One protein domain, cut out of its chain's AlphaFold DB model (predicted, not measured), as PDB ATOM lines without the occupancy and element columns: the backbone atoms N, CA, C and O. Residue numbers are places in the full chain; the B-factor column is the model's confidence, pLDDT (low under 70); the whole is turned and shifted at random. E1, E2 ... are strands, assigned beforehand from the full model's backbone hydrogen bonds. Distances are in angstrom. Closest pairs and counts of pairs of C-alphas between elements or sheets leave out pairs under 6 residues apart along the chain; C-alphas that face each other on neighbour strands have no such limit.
ATOM      1  N   VAL A  65      33.617  21.509 -27.570       90.06
ATOM      2  CA  VAL A  65      33.078  21.794 -28.903       90.06
ATOM      3  C   VAL A  65      34.142  21.418 -29.925       90.06
ATOM      4  O   VAL A  65      35.174  22.078 -30.009       90.06
ATOM      5  N   ALA A  66      33.895  20.346 -30.674       85.88
ATOM      6  CA  ALA A  66      34.748  19.932 -31.782       85.88
ATOM      7  C   ALA A  66      34.402  20.717 -33.055       85.88
ATOM      8  O   ALA A  66      35.288  21.120 -33.795       85.88
ATOM      9  N   ASP A  67      33.116  21.001 -33.280       89.12
ATOM     10  CA  ASP A  67      32.697  21.911 -34.344       89.12
ATOM     11  C   ASP A  67      31.389  22.630 -33.990       89.12
ATOM     12  O   ASP A  67      30.618  22.181 -33.137       89.12
ATOM     13  N   SER A  68      31.141  23.761 -34.641       90.31
ATOM     14  CA  SER A  68      29.969  24.596 -34.447       90.31
ATOM     15  C   SER A  68      29.523  25.228 -35.761       90.31
ATOM     16  O   SER A  68      30.277  25.945 -36.417       90.31
ATOM     17  N   TRP A  69      28.237  25.094 -36.074       89.19
ATOM     18  CA  TRP A  69      27.616  25.688 -37.255       89.19
ATOM     19  C   TRP A  69      26.462  26.600 -36.859       89.19
ATOM     20  O   TRP A  69      25.605  26.228 -36.060       89.19
ATOM     21  N   ARG A  70      26.410  27.791 -37.458       88.50
ATOM     22  CA  ARG A  70      25.233  28.667 -37.409       88.50
ATOM     23  C   ARG A  70      24.419  28.458 -38.674       88.50
ATOM     24  O   ARG A  70      24.973  28.548 -39.769       88.50
ATOM     25  N   LEU A  71      23.128  28.179 -38.526       79.56
ATOM     26  CA  LEU A  71      22.268  27.922 -39.674       79.56
ATOM     27  C   LEU A  71      21.864  29.243 -40.331       79.56
ATOM     28  O   LEU A  71      21.222  30.097 -39.723       79.56
ATOM     29  N   GLY A  72      22.261  29.417 -41.590       72.44
ATOM     30  CA  GLY A  72      21.829  30.547 -42.403       72.44
ATOM     31  C   GLY A  72      20.444  30.318 -43.025       72.44
ATOM     32  O   GLY A  72      20.025  29.176 -43.215       72.44
ATOM     33  N   PRO A  73      19.746  31.386 -43.450       69.69
ATOM     34  CA  PRO A  73      18.402  31.291 -44.031       69.69
ATOM     35  C   PRO A  73      18.338  30.523 -45.363       69.69
ATOM     36  O   PRO A  73      17.262  30.128 -45.796       69.69
ATOM     37  N   THR A  74      19.472  30.312 -46.034       67.81
ATOM     38  CA  THR A  74      19.565  29.610 -47.326       67.81
ATOM     39  C   THR A  74      19.907  28.124 -47.195       67.81
ATOM     40  O   THR A  74      20.085  27.439 -48.202       67.81
ATOM     41  N   TRP A  75      20.042  27.617 -45.968       71.81
ATOM     42  CA  TRP A  75      20.564  26.282 -45.718       71.81
ATOM     43  C   TRP A  75      19.428  25.271 -45.777       71.81
ATOM     44  O   TRP A  75      18.495  25.313 -44.977       71.81
ATOM     45  N   THR A  76      19.512  24.355 -46.738       68.94
ATOM     46  CA  THR A  76      18.515  23.300 -46.933       68.94
ATOM     47  C   THR A  76      19.179  21.923 -46.905       68.94
ATOM     48  O   THR A  76      20.366  21.809 -47.235       68.94
ATOM     49  N   PRO A  77      18.422  20.854 -46.599       63.78
ATOM     50  CA  PRO A  77      18.909  19.471 -46.662       63.78
ATOM     51  C   PRO A  77      19.449  19.048 -48.036       63.78
ATOM     52  O   PRO A  77      20.109  18.015 -48.131       63.78
ATOM     53  N   TYR A  78      19.158  19.825 -49.087       64.06
ATOM     54  CA  TYR A  78      19.554  19.568 -50.470       64.06
ATOM     55  C   TYR A  78      20.861  20.267 -50.872       64.06
ATOM     56  O   TYR A  78      21.520  19.803 -51.796       64.06
ATOM     57  N   ASN A  79      21.255  21.343 -50.173       63.75
ATOM     58  CA  ASN A  79      22.414  22.171 -50.538       63.75
ATOM     59  C   ASN A  79      23.436  22.367 -49.398       63.75
ATOM     60  O   ASN A  79      24.495  22.943 -49.632       63.75
ATOM     61  N   GLY A  80      23.140  21.923 -48.171       63.44
ATOM     62  CA  GLY A  80      23.999  22.119 -47.000       63.44
ATOM     63  C   GLY A  80      24.678  20.831 -46.545       63.44
ATOM     64  O   GLY A  80      24.151  20.127 -45.684       63.44
ATOM     65  N   LEU A  81      25.853  20.534 -47.100       67.25
ATOM     66  CA  LEU A  81      26.827  19.650 -46.459       67.25
ATOM     67  C   LEU A  81      27.836  20.521 -45.721       67.25
ATOM     68  O   LEU A  81      28.510  21.357 -46.322       67.25
ATOM     69  N   LEU A  82      27.927  20.317 -44.417       68.94
ATOM     70  CA  LEU A  82      28.767  21.103 -43.532       68.94
ATOM     71  C   LEU A  82      29.962  20.251 -43.153       68.94
ATOM     72  O   LEU A  82      29.884  19.386 -42.282       68.94
ATOM     73  N   GLY A  83      31.040  20.450 -43.906       61.78
ATOM     74  CA  GLY A  83      32.315  19.801 -43.652       61.78
ATOM     75  C   GLY A  83      33.080  20.516 -42.545       61.78
ATOM     76  O   GLY A  83      33.182  21.741 -42.544       61.78
ATOM     77  N   SER A  84      33.641  19.724 -41.643       68.06
ATOM     78  CA  SER A  84      34.577  20.140 -40.605       68.06
ATOM     79  C   SER A  84      36.026  19.884 -41.012       68.06
ATOM     80  O   SER A  84      36.314  18.934 -41.750       68.06
ATOM     81  N   CYS A  85      36.966  20.642 -40.442       56.53
ATOM     82  CA  CYS A  85      38.386  20.280 -40.451       56.53
ATOM     83  C   CYS A  85      38.653  18.925 -39.765       56.53
ATOM     84  O   CYS A  85      39.595  18.230 -40.150       56.53
ATOM     85  N   ASP A  86      37.769  18.500 -38.857       60.66
ATOM     86  CA  ASP A  86      37.873  17.250 -38.096       60.66
ATOM     87  C   ASP A  86      37.169  16.061 -38.771       60.66
ATOM     88  O   ASP A  86      36.870  15.050 -38.135       60.66
ATOM     89  N   ARG A  87      36.911  16.149 -40.088       74.50
ATOM     90  CA  ARG A  87      36.250  15.089 -40.883       74.50
ATOM     91  C   ARG A  87      34.870  14.695 -40.332       74.50
ATOM     92  O   ARG A  87      34.430  13.555 -40.478       74.50
ATOM     93  N   ILE A  88      34.193  15.657 -39.716       83.94
ATOM     94  CA  ILE A  88      32.772  15.602 -39.383       83.94
ATOM     95  C   ILE A  88      32.012  16.186 -40.573       83.94
ATOM     96  O   ILE A  88      32.367  17.245 -41.091       83.94
ATOM     97  N   ILE A  89      30.987  15.482 -41.029       86.94
ATOM     98  CA  ILE A  89      30.083  15.932 -42.080       86.94
ATOM     99  C   ILE A  89      28.695  15.980 -41.468       86.94
ATOM    100  O   ILE A  89      28.085  14.939 -41.221       86.94
ATOM    101  N   LEU A  90      28.198  17.186 -41.227       88.56
ATOM    102  CA  LEU A  90      26.815  17.405 -40.838       88.56
ATOM    103  C   LEU A  90      25.987  17.656 -42.101       88.56
ATOM    104  O   LEU A  90      26.255  18.578 -42.875       88.56
ATOM    105  N   ARG A  91      24.959  16.838 -42.312       86.88
ATOM    106  CA  ARG A  91      23.894  17.164 -43.257       86.88
ATOM    107  C   ARG A  91      22.983  18.186 -42.588       86.88
ATOM    108  O   ARG A  91      22.586  17.988 -41.441       86.88
ATOM    109  N   CYS A  92      22.668  19.264 -43.307       85.56
ATOM    110  CA  CYS A  92      21.756  20.297 -42.824       85.56
ATOM    111  C   CYS A  92      20.486  19.650 -42.233       85.56
ATOM    112  O   CYS A  92      19.899  18.801 -42.918       85.56
ATOM    113  N   PRO A  93      20.086  19.991 -40.992       90.19
ATOM    114  CA  PRO A  93      18.930  19.360 -40.375       90.19
ATOM    115  C   PRO A  93      17.647  19.612 -41.163       90.19
ATOM    116  O   PRO A  93      17.511  20.600 -41.885       90.19
ATOM    117  N   GLU A  94      16.691  18.709 -41.001       90.62
ATOM    118  CA  GLU A  94      15.392  18.761 -41.660       90.62
ATOM    119  C   GLU A  94      14.260  18.696 -40.636       90.62
ATOM    120  O   GLU A  94      14.347  17.976 -39.641       90.62
ATOM    121  N   GLN A  95      13.183  19.441 -40.897       92.81
ATOM    122  CA  GLN A  95      11.931  19.277 -40.163       92.81
ATOM    123  C   GLN A  95      11.275  17.961 -40.597       92.81
ATOM    124  O   GLN A  95      11.044  17.744 -41.790       92.81
ATOM    125  N   LYS A  96      10.941  17.102 -39.634       91.25
ATOM    126  CA  LYS A  96      10.108  15.910 -39.824       91.25
ATOM    127  C   LYS A  96       8.987  15.927 -38.805       91.25
ATOM    128  O   LYS A  96       9.225  15.710 -37.624       91.25
ATOM    129  N   ASP A  97       7.771  16.167 -39.278       92.06
ATOM    130  CA  ASP A  97       6.604  16.349 -38.415       92.06
ATOM    131  C   ASP A  97       6.887  17.431 -37.353       92.06
ATOM    132  O   ASP A  97       7.250  18.554 -37.710       92.06
ATOM    133  N   ALA A  98       6.771  17.102 -36.066       92.75
ATOM    134  CA  ALA A  98       7.063  18.001 -34.950       92.75
ATOM    135  C   ALA A  98       8.549  18.023 -34.529       92.75
ATOM    136  O   ALA A  98       8.904  18.740 -33.596       92.75
ATOM    137  N   ASP A  99       9.413  17.258 -35.201       94.19
ATOM    138  CA  ASP A  99      10.798  17.038 -34.785       94.19
ATOM    139  C   ASP A  99      11.799  17.679 -35.752       94.19
ATOM    140  O   ASP A  99      11.585  17.743 -36.967       94.19
ATOM    141  N   VAL A 100      12.971  18.042 -35.232       94.31
ATOM    142  CA  VAL A 100      14.158  18.289 -36.062       94.31
ATOM    143  C   VAL A 100      14.987  17.015 -36.131       94.31
ATOM    144  O   VAL A 100      15.333  16.430 -35.104       94.31
ATOM    145  N   VAL A 101      15.361  16.601 -37.341       94.38
ATOM    146  CA  VAL A 101      16.265  15.470 -37.566       94.38
ATOM    147  C   VAL A 101      17.562  15.956 -38.193       94.38
ATOM    148  O   VAL A 101      17.553  16.651 -39.206       94.38
ATOM    149  N   ALA A 102      18.688  15.575 -37.599       92.19
ATOM    150  CA  ALA A 102      20.024  15.906 -38.078       92.19
ATOM    151  C   ALA A 102      20.843  14.631 -38.288       92.19
ATOM    152  O   ALA A 102      20.768  13.694 -37.495       92.19
ATOM    153  N   GLU A 103      21.650  14.600 -39.343       92.44
ATOM    154  CA  GLU A 103      22.487  13.449 -39.677       92.44
ATOM    155  C   GLU A 103      23.955  13.868 -39.685       92.44
ATOM    156  O   GLU A 103      24.336  14.815 -40.372       92.44
ATOM    157  N   VAL A 104      24.780  13.153 -38.924       91.50
ATOM    158  CA  VAL A 104      26.221  13.398 -38.831       91.50
ATOM    159  C   VAL A 104      26.968  12.152 -39.259       91.50
ATOM    160  O   VAL A 104      26.730  11.072 -38.727       91.50
ATOM    161  N   THR A 105      27.913  12.309 -40.176       90.12
ATOM    162  CA  THR A 105      28.913  11.289 -40.496       90.12
ATOM    163  C   THR A 105      30.260  11.726 -39.939       90.12
ATOM    164  O   THR A 105      30.671  12.861 -40.157       90.12
ATOM    165  N   GLN A 106      30.949  10.849 -39.218       87.00
ATOM    166  CA  GLN A 106      32.207  11.172 -38.547       87.00
ATOM    167  C   GLN A 106      33.191  10.003 -38.568       87.00
ATOM    168  O   GLN A 106      32.791   8.848 -38.695       87.00
ATOM    169  N   VAL A 107      34.473  10.313 -38.371       79.62
ATOM    170  CA  VAL A 107      35.545   9.330 -38.109       79.62
ATOM    171  C   VAL A 107      35.945   9.264 -36.630       79.62
ATOM    172  O   VAL A 107      36.828   8.492 -36.269       79.62
ATOM    173  N   ILE A 108      35.350  10.102 -35.773       75.50
ATOM    174  CA  ILE A 108      35.698  10.175 -34.352       75.50
ATOM    175  C   ILE A 108      35.020   9.014 -33.633       75.50
ATOM    176  O   ILE A 108      33.812   9.021 -33.397       75.50
ATOM    177  N   THR A 109      35.810   8.010 -33.280       70.81
ATOM    178  CA  THR A 109      35.310   6.782 -32.656       70.81
ATOM    179  C   THR A 109      35.972   6.469 -31.311       70.81
ATOM    180  O   THR A 109      35.473   5.662 -30.521       70.81
ATOM    181  N   ASP A 110      37.073   7.149 -31.004       66.44
ATOM    182  CA  ASP A 110      37.833   7.033 -29.759       66.44
ATOM    183  C   ASP A 110      37.350   7.995 -28.658       66.44
ATOM    184  O   ASP A 110      37.908   8.029 -27.561       66.44
ATOM    185  N   ARG A 111      36.277   8.750 -28.919       76.00
ATOM    186  CA  ARG A 111      35.650   9.693 -27.984       76.00
ATOM    187  C   ARG A 111      34.154   9.434 -27.881       76.00
ATOM    188  O   ARG A 111      33.532   8.913 -28.806       76.00
ATOM    189  N   ALA A 112      33.563   9.813 -26.754       83.31
ATOM    190  CA  ALA A 112      32.116   9.955 -26.695       83.31
ATOM    191  C   ALA A 112      31.738  11.227 -27.449       83.31
ATOM    192  O   ALA A 112      32.372  12.266 -27.265       83.31
ATOM    193  N   THR A 113      30.719  11.147 -28.296       87.50
ATOM    194  CA  THR A 113      30.282  12.265 -29.131       87.50
ATOM    195  C   THR A 113      28.792  12.508 -28.968       87.50
ATOM    196  O   THR A 113      28.044  11.612 -28.572       87.50
ATOM    197  N   ARG A 114      28.368  13.744 -29.226       90.50
ATOM    198  CA  ARG A 114      26.959  14.123 -29.295       90.50
ATOM    199  C   ARG A 114      26.773  15.310 -30.224       90.50
ATOM    200  O   ARG A 114      27.686  16.114 -30.411       90.50
ATOM    201  N   LEU A 115      25.555  15.453 -30.724       92.31
ATOM    202  CA  LEU A 115      25.101  16.666 -31.381       92.31
ATOM    203  C   LEU A 115      24.202  17.445 -30.415       92.31
ATOM    204  O   LEU A 115      23.407  16.855 -29.679       92.31
ATOM    205  N   VAL A 116      24.372  18.763 -30.389       94.88
ATOM    206  CA  VAL A 116      23.607  19.672 -29.537       94.88
ATOM    207  C   VAL A 116      23.029  20.780 -30.403       94.88
ATOM    208  O   VAL A 116      23.767  21.428 -31.143       94.88
ATOM    209  N   LEU A 117      21.724  21.015 -30.295       95.00
ATOM    210  CA  LEU A 117      21.066  22.166 -30.906       95.00
ATOM    211  C   LEU A 117      20.855  23.257 -29.861       95.00
ATOM    212  O   LEU A 117      20.517  22.976 -28.710       95.00
ATOM    213  N   PHE A 118      21.030  24.500 -30.284       95.44
ATOM    214  CA  PHE A 118      20.642  25.678 -29.527       95.44
ATOM    215  C   PHE A 118      19.578  26.415 -30.320       95.44
ATOM    216  O   PHE A 118      19.775  26.706 -31.505       95.44
ATOM    217  N   ASP A 119      18.456  26.702 -29.677       93.88
ATOM    218  CA  ASP A 119      17.450  27.574 -30.266       93.88
ATOM    219  C   ASP A 119      17.840  29.058 -30.143       93.88
ATOM    220  O   ASP A 119      18.856  29.423 -29.545       93.88
ATOM    221  N   LYS A 120      17.024  29.924 -30.743       92.62
ATOM    222  CA  LYS A 120      17.187  31.384 -30.742       92.62
ATOM    223  C   LYS A 120      17.093  32.017 -29.354       92.62
ATOM    224  O   LYS A 120      17.626  33.111 -29.174       92.62
ATOM    225  N   ASP A 121      16.477  31.335 -28.393       93.62
ATOM    226  CA  ASP A 121      16.421  31.760 -26.992       93.62
ATOM    227  C   ASP A 121      17.647  31.263 -26.199       93.62
ATOM    228  O   ASP A 121      17.842  31.611 -25.032       93.62
ATOM    229  N   GLY A 122      18.518  30.477 -26.841       92.00
ATOM    230  CA  GLY A 122      19.726  29.903 -26.262       92.00
ATOM    231  C   GLY A 122      19.475  28.632 -25.452       92.00
ATOM    232  O   GLY A 122      20.402  28.149 -24.791       92.00
ATOM    233  N   GLN A 123      18.262  28.072 -25.483       94.75
ATOM    234  CA  GLN A 123      17.972  26.807 -24.823       94.75
ATOM    235  C   GLN A 123      18.634  25.649 -25.582       94.75
ATOM    236  O   GLN A 123      18.697  25.590 -26.810       94.75
ATOM    237  N   ARG A 124      19.193  24.729 -24.790       95.31
ATOM    238  CA  ARG A 124      19.987  23.593 -25.249       95.31
ATOM    239  C   ARG A 124      19.120  22.348 -25.402       95.31
ATOM    240  O   ARG A 124      18.567  21.871 -24.411       95.31
ATOM    241  N   HIS A 125      19.151  21.750 -26.585       94.38
ATOM    242  CA  HIS A 125      18.474  20.501 -26.930       94.38
ATOM    243  C   HIS A 125      19.508  19.415 -27.248       94.38
ATOM    244  O   HIS A 125      20.478  19.656 -27.968       94.38
ATOM    245  N   VAL A 126      19.330  18.215 -26.690       89.19
ATOM    246  CA  VAL A 126      20.255  17.076 -26.842       89.19
ATOM    247  C   VAL A 126      19.454  15.837 -27.224       89.19
ATOM    248  O   VAL A 126      18.367  15.627 -26.695       89.19
ATOM    249  N   SER A 127      20.010  15.017 -28.113       86.25
ATOM    250  CA  SER A 127      19.416  13.758 -28.565       86.25
ATOM    251  C   SER A 127      20.420  12.611 -28.432       86.25
ATOM    252  O   SER A 127      21.615  12.789 -28.692       86.25
ATOM    253  N   GLU A 128      19.944  11.430 -28.033       71.56
ATOM    254  CA  GLU A 128      20.714  10.185 -28.083       71.56
ATOM    255  C   GLU A 128      20.706   9.682 -29.533       71.56
ATOM    256  O   GLU A 128      19.787   8.995 -29.964       71.56
ATOM    257  N   GLY A 129      21.686  10.108 -30.333       79.75
ATOM    258  CA  GLY A 129      21.727   9.780 -31.759       79.75
ATOM    259  C   GLY A 129      21.774   8.273 -32.029       79.75
ATOM    260  O   GLY A 129      22.573   7.544 -31.441       79.75
ATOM    261  N   GLU A 130      20.970   7.812 -32.980       82.44
ATOM    262  CA  GLU A 130      20.921   6.419 -33.420       82.44
ATOM    263  C   GLU A 130      21.962   6.153 -34.512       82.44
ATOM    264  O   GLU A 130      22.222   7.007 -35.360       82.44
ATOM    265  N   ILE A 131      22.556   4.957 -34.537       80.75
ATOM    266  CA  ILE A 131      23.486   4.580 -35.610       80.75
ATOM    267  C   ILE A 131      22.680   4.290 -36.881       80.75
ATOM    268  O   ILE A 131      21.983   3.283 -36.982       80.75
ATOM    269  N   GLY A 132      22.811   5.170 -37.873       80.62
ATOM    270  CA  GLY A 132      22.181   5.050 -39.187       80.62
ATOM    271  C   GLY A 132      23.024   4.297 -40.220       80.62
ATOM    272  O   GLY A 132      22.573   4.129 -41.354       80.62
ATOM    273  N   GLY A 133      24.259   3.906 -39.888       79.81
ATOM    274  CA  GLY A 133      25.157   3.126 -40.747       79.81
ATOM    275  C   GLY A 133      26.629   3.226 -40.331       79.81
ATOM    276  O   GLY A 133      27.033   4.195 -39.693       79.81
ATOM    277  N   GLU A 134      27.432   2.235 -40.717       77.62
ATOM    278  CA  GLU A 134      28.874   2.174 -40.449       77.62
ATOM    279  C   GLU A 134      29.609   1.568 -41.656       77.62
ATOM    280  O   GLU A 134      29.128   0.607 -42.262       77.62
ATOM    281  N   GLY A 135      30.771   2.120 -42.019       68.31
ATOM    282  CA  GLY A 135      31.615   1.576 -43.084       68.31
ATOM    283  C   GLY A 135      32.915   2.354 -43.286       68.31
ATOM    284  O   GLY A 135      32.933   3.574 -43.195       68.31
ATOM    285  N   VAL A 136      34.018   1.648 -43.574       72.12
ATOM    286  CA  VAL A 136      35.339   2.238 -43.910       72.12
ATOM    287  C   VAL A 136      35.833   3.265 -42.866       72.12
ATOM    288  O   VAL A 136      36.391   4.303 -43.206       72.12
ATOM    289  N   GLY A 137      35.607   2.999 -41.573       67.62
ATOM    290  CA  GLY A 137      36.020   3.897 -40.481       67.62
ATOM    291  C   GLY A 137      35.145   5.145 -40.305       67.62
ATOM    292  O   GLY A 137      35.496   6.024 -39.524       67.62
ATOM    293  N   LEU A 138      34.016   5.222 -41.012       78.38
ATOM    294  CA  LEU A 138      32.997   6.250 -40.843       78.38
ATOM    295  C   LEU A 138      31.795   5.669 -40.100       78.38
ATOM    296  O   LEU A 138      31.312   4.582 -40.430       78.38
ATOM    297  N   VAL A 139      31.280   6.432 -39.141       82.31
ATOM    298  CA  VAL A 139      30.032   6.137 -38.436       82.31
ATOM    299  C   VAL A 139      29.044   7.258 -38.708       82.31
ATOM    300  O   VAL A 139      29.378   8.442 -38.621       82.31
ATOM    301  N   ARG A 140      27.817   6.872 -39.042       88.31
ATOM    302  CA  ARG A 140      26.713   7.779 -39.314       88.31
ATOM    303  C   ARG A 140      25.710   7.730 -38.178       88.31
ATOM    304  O   ARG A 140      25.173   6.667 -37.875       88.31
ATOM    305  N   HIS A 141      25.431   8.886 -37.593       90.50
ATOM    306  CA  HIS A 141      24.450   9.069 -36.534       90.50
ATOM    307  C   HIS A 141      23.269   9.903 -37.019       90.50
ATOM    308  O   HIS A 141      23.451  10.903 -37.713       90.50
ATOM    309  N   ILE A 142      22.067   9.504 -36.614       91.81
ATOM    310  CA  ILE A 142      20.813  10.213 -36.848       91.81
ATOM    311  C   ILE A 142      20.313  10.705 -35.491       91.81
ATOM    312  O   ILE A 142      20.008   9.910 -34.608       91.81
ATOM    313  N   TYR A 143      20.243  12.018 -35.325       93.62
ATOM    314  CA  TYR A 143      19.763  12.683 -34.119       93.62
ATOM    315  C   TYR A 143      18.354  13.200 -34.360       93.62
ATOM    316  O   TYR A 143      18.102  13.843 -35.380       93.62
ATOM    317  N   ARG A 144      17.453  12.947 -33.416       94.19
ATOM    318  CA  ARG A 144      16.069  13.423 -33.447       94.19
ATOM    319  C   ARG A 144      15.789  14.265 -32.209       94.19
ATOM    320  O   ARG A 144      15.982  13.794 -31.091       94.19
ATOM    321  N   TYR A 145      15.349  15.494 -32.424       94.56
ATOM    322  CA  TYR A 145      15.009  16.453 -31.380       94.56
ATOM    323  C   TYR A 145      13.503  16.653 -31.394       94.56
ATOM    324  O   TYR A 145      12.966  17.251 -32.326       94.56
ATOM    325  N   GLU A 146      12.842  16.085 -30.392       92.19
ATOM    326  CA  GLU A 146      11.386  16.052 -30.314       92.19
ATOM    327  C   GLU A 146      10.806  17.434 -30.015       92.19
ATOM    328  O   GLU A 146      11.320  18.152 -29.155       92.19
ATOM    329  N   ASN A 147       9.692  17.769 -30.670       92.69
ATOM    330  CA  ASN A 147       8.941  19.010 -30.437       92.69
ATOM    331  C   ASN A 147       9.782  20.292 -30.599       92.69
ATOM    332  O   ASN A 147       9.598  21.260 -29.859       92.69
ATOM    333  N   LEU A 148      10.704  20.293 -31.560       92.94
ATOM    334  CA  LEU A 148      11.523  21.447 -31.915       92.94
ATOM    335  C   LEU A 148      11.162  21.891 -33.331       92.94
ATOM    336  O   LEU A 148      11.148  21.082 -34.259       92.94
ATOM    337  N   GLU A 149      10.903  23.184 -33.518       92.62
ATOM    338  CA  GLU A 149      10.784  23.736 -34.863       92.62
ATOM    339  C   GLU A 149      12.156  24.120 -35.415       92.62
ATOM    340  O   GLU A 149      12.917  24.869 -34.803       92.62
ATOM    341  N   TYR A 150      12.446  23.691 -36.642       90.56
ATOM    342  CA  TYR A 150      13.672  24.032 -37.360       90.56
ATOM    343  C   TYR A 150      13.876  25.548 -37.467       90.56
ATOM    344  O   TYR A 150      14.998  26.042 -37.381       90.56
ATOM    345  N   SER A 151      12.780  26.305 -37.590       89.75
ATOM    346  CA  SER A 151      12.789  27.769 -37.648       89.75
ATOM    347  C   SER A 151      13.371  28.419 -36.384       89.75
ATOM    348  O   SER A 151      13.825  29.567 -36.441       89.75
ATOM    349  N   GLN A 152      13.364  27.706 -35.255       91.75
ATOM    350  CA  GLN A 152      13.865  28.174 -33.969       91.75
ATOM    351  C   GLN A 152      15.338  27.834 -33.748       91.75
ATOM    352  O   GLN A 152      15.934  28.402 -32.842       91.75
ATOM    353  N   VAL A 153      15.948  26.975 -34.566       91.62
ATOM    354  CA  VAL A 153      17.358  26.591 -34.414       91.62
ATOM    355  C   VAL A 153      18.271  27.767 -34.788       91.62
ATOM    356  O   VAL A 153      18.207  28.283 -35.903       91.62
ATOM    357  N   ASP A 154      19.137  28.189 -33.862       91.69
ATOM    358  CA  ASP A 154      20.175  29.212 -34.086       91.69
ATOM    359  C   ASP A 154      21.496  28.560 -34.504       91.69
ATOM    360  O   ASP A 154      22.085  28.878 -35.546       91.69
ATOM    361  N   ARG A 155      21.965  27.610 -33.690       92.81
ATOM    362  CA  ARG A 155      23.249  26.949 -33.916       92.81
ATOM    363  C   ARG A 155      23.258  25.492 -33.495       92.81
ATOM    364  O   ARG A 155      22.431  25.026 -32.716       92.81
ATOM    365  N   ILE A 156      24.259  24.799 -34.008       93.81
ATOM    366  CA  ILE A 156      24.488  23.376 -33.815       93.81
ATOM    367  C   ILE A 156      25.925  23.200 -33.373       93.81
ATOM    368  O   ILE A 156      26.827  23.709 -34.032       93.81
ATOM    369  N   GLU A 157      26.140  22.457 -32.300       94.06
ATOM    370  CA  GLU A 157      27.472  22.096 -31.831       94.06
ATOM    371  C   GLU A 157      27.649  20.584 -31.912       94.06
ATOM    372  O   GLU A 157      26.855  19.811 -31.365       94.06
ATOM    373  N   PHE A 158      28.719  20.161 -32.579       92.25
ATOM    374  CA  PHE A 158      29.237  18.815 -32.436       92.25
ATOM    375  C   PHE A 158      30.201  18.795 -31.261       92.25
ATOM    376  O   PHE A 158      31.229  19.474 -31.272       92.25
ATOM    377  N   GLN A 159      29.861  18.029 -30.233       90.75
ATOM    378  CA  GLN A 159      30.648  17.967 -29.015       90.75
ATOM    379  C   GLN A 159      31.264  16.586 -28.851       90.75
ATOM    380  O   GLN A 159      30.623  15.563 -29.101       90.75
ATOM    381  N   ALA A 160      32.503  16.565 -28.382       87.25
ATOM    382  CA  ALA A 160      33.236  15.351 -28.074       87.25
ATOM    383  C   ALA A 160      33.793  15.426 -26.653       87.25
ATOM    384  O   ALA A 160      34.039  16.505 -26.118       87.25
ATOM    385  N   ARG A 161      34.000  14.268 -26.034       82.00
ATOM    386  CA  ARG A 161      34.762  14.163 -24.791       82.00
ATOM    387  C   ARG A 161      35.536  12.850 -24.718       82.00
ATOM    388  O   ARG A 161      35.074  11.836 -25.257       82.00
ATOM    389  N   PRO A 162      36.702  12.845 -24.061       74.50
ATOM    390  CA  PRO A 162      37.486  11.632 -23.877       74.50
ATOM    391  C   PRO A 162      36.757  10.598 -23.007       74.50
ATOM    392  O   PRO A 162      35.943  10.929 -22.145       74.50
ATOM    393  N   TYR A 163      37.079   9.322 -23.220       73.69
ATOM    394  CA  TYR A 163      36.755   8.265 -22.266       73.69
ATOM    395  C   TYR A 163      37.791   8.270 -21.146       73.69
ATOM    396  O   TYR A 163      38.847   7.679 -21.315       73.69
TER     397      TYR A 163
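AT A GLANCE: This is residues 65 to 163 of the 329 residues of an uncharacterized protein of Planctomycetes bacterium RBG_13_62_9 (UniProt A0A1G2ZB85). Picture two sheets face to face, a sandwich whose strands cross at 45 degrees: E2, E3, E4, E8 and E7 make the one layer, E1, E9, E5 and E6 the other. The five-strand sheet is twisted, and the chain passes back and forth between the layers four times, at the links E1 to E2, E4 to E5, E6 to E7 and E8 to E9. The printed part has 99 residues, with no named helix and nine named strands, E1 to E9 in order along the chain; the class is all strand. The sheets' orders are E2, E3, E4, E8, E7 and E1, E9, E5, E6, both antiparallel throughout. The whole is compact, with a radius of gyration of the C-alphas of 12.7 A and spans of 34 by 28 by 24 A.

HOW THE PARTS SIT: Start at E1, residues 65 to 70, an edge strand antiparallel to E9, residues 153 to 162; look there for N 69 and O 156, 2.8 A apart. On its other side E9 has E5, residues 111 to 119, with N 116 and O 157 at 2.9 A. E5 forms a hairpin with the edge strand E6, residues 124 to 126, where N 125 and O 117 are 2.8 A apart. In the other sheet, E2, residues 81 to 83, E3, residues 89 to 96, and E4, residues 99 to 106, form a meander, each strand the antiparallel neighbour of the one before; find N 82 and O 90 at 2.9 A, then N 91 and O 103 at 2.9 A. E4 and E8, residues 138 to 145, are antiparallel neighbours, with N 104 and O 141 at 2.9 A. E8 forms a hairpin with the edge strand E7, residues 130 to 135, with N 140 and O 133 at 2.9 A. Between the sheets, the closest C-alphas of E6 and E8 are those of His 125 and Tyr 145, 6.9 A apart. E3 and E9 are near each other, while E7 and E9 are apart.

IN THESE COORDINATES: Find C-alpha 65 at (33.078, 21.794, -28.903); from there E1 runs 13.5 A to residue 70. E2 and E6 are short, three residues each. E3 is 20.1 A long, E4 22.5 A, E5 25.6 A, E7 15.2 A and E8 22.7 A. E9, the longest strand with 10 residues, runs 27.2 A from C-alpha 153 at (17.358, 26.591, -34.414) to C-alpha 162 at (37.486, 11.632, -23.877).

THE WHOLE: The two C-alphas farthest apart are those of Asp 121 and Val 136, 38.9 A. The printed part has no cut and no long link. Its mean pLDDT is 84.0, with 16 residues under 70: 73 to 74, 76 to 86, 110, 135 and 137.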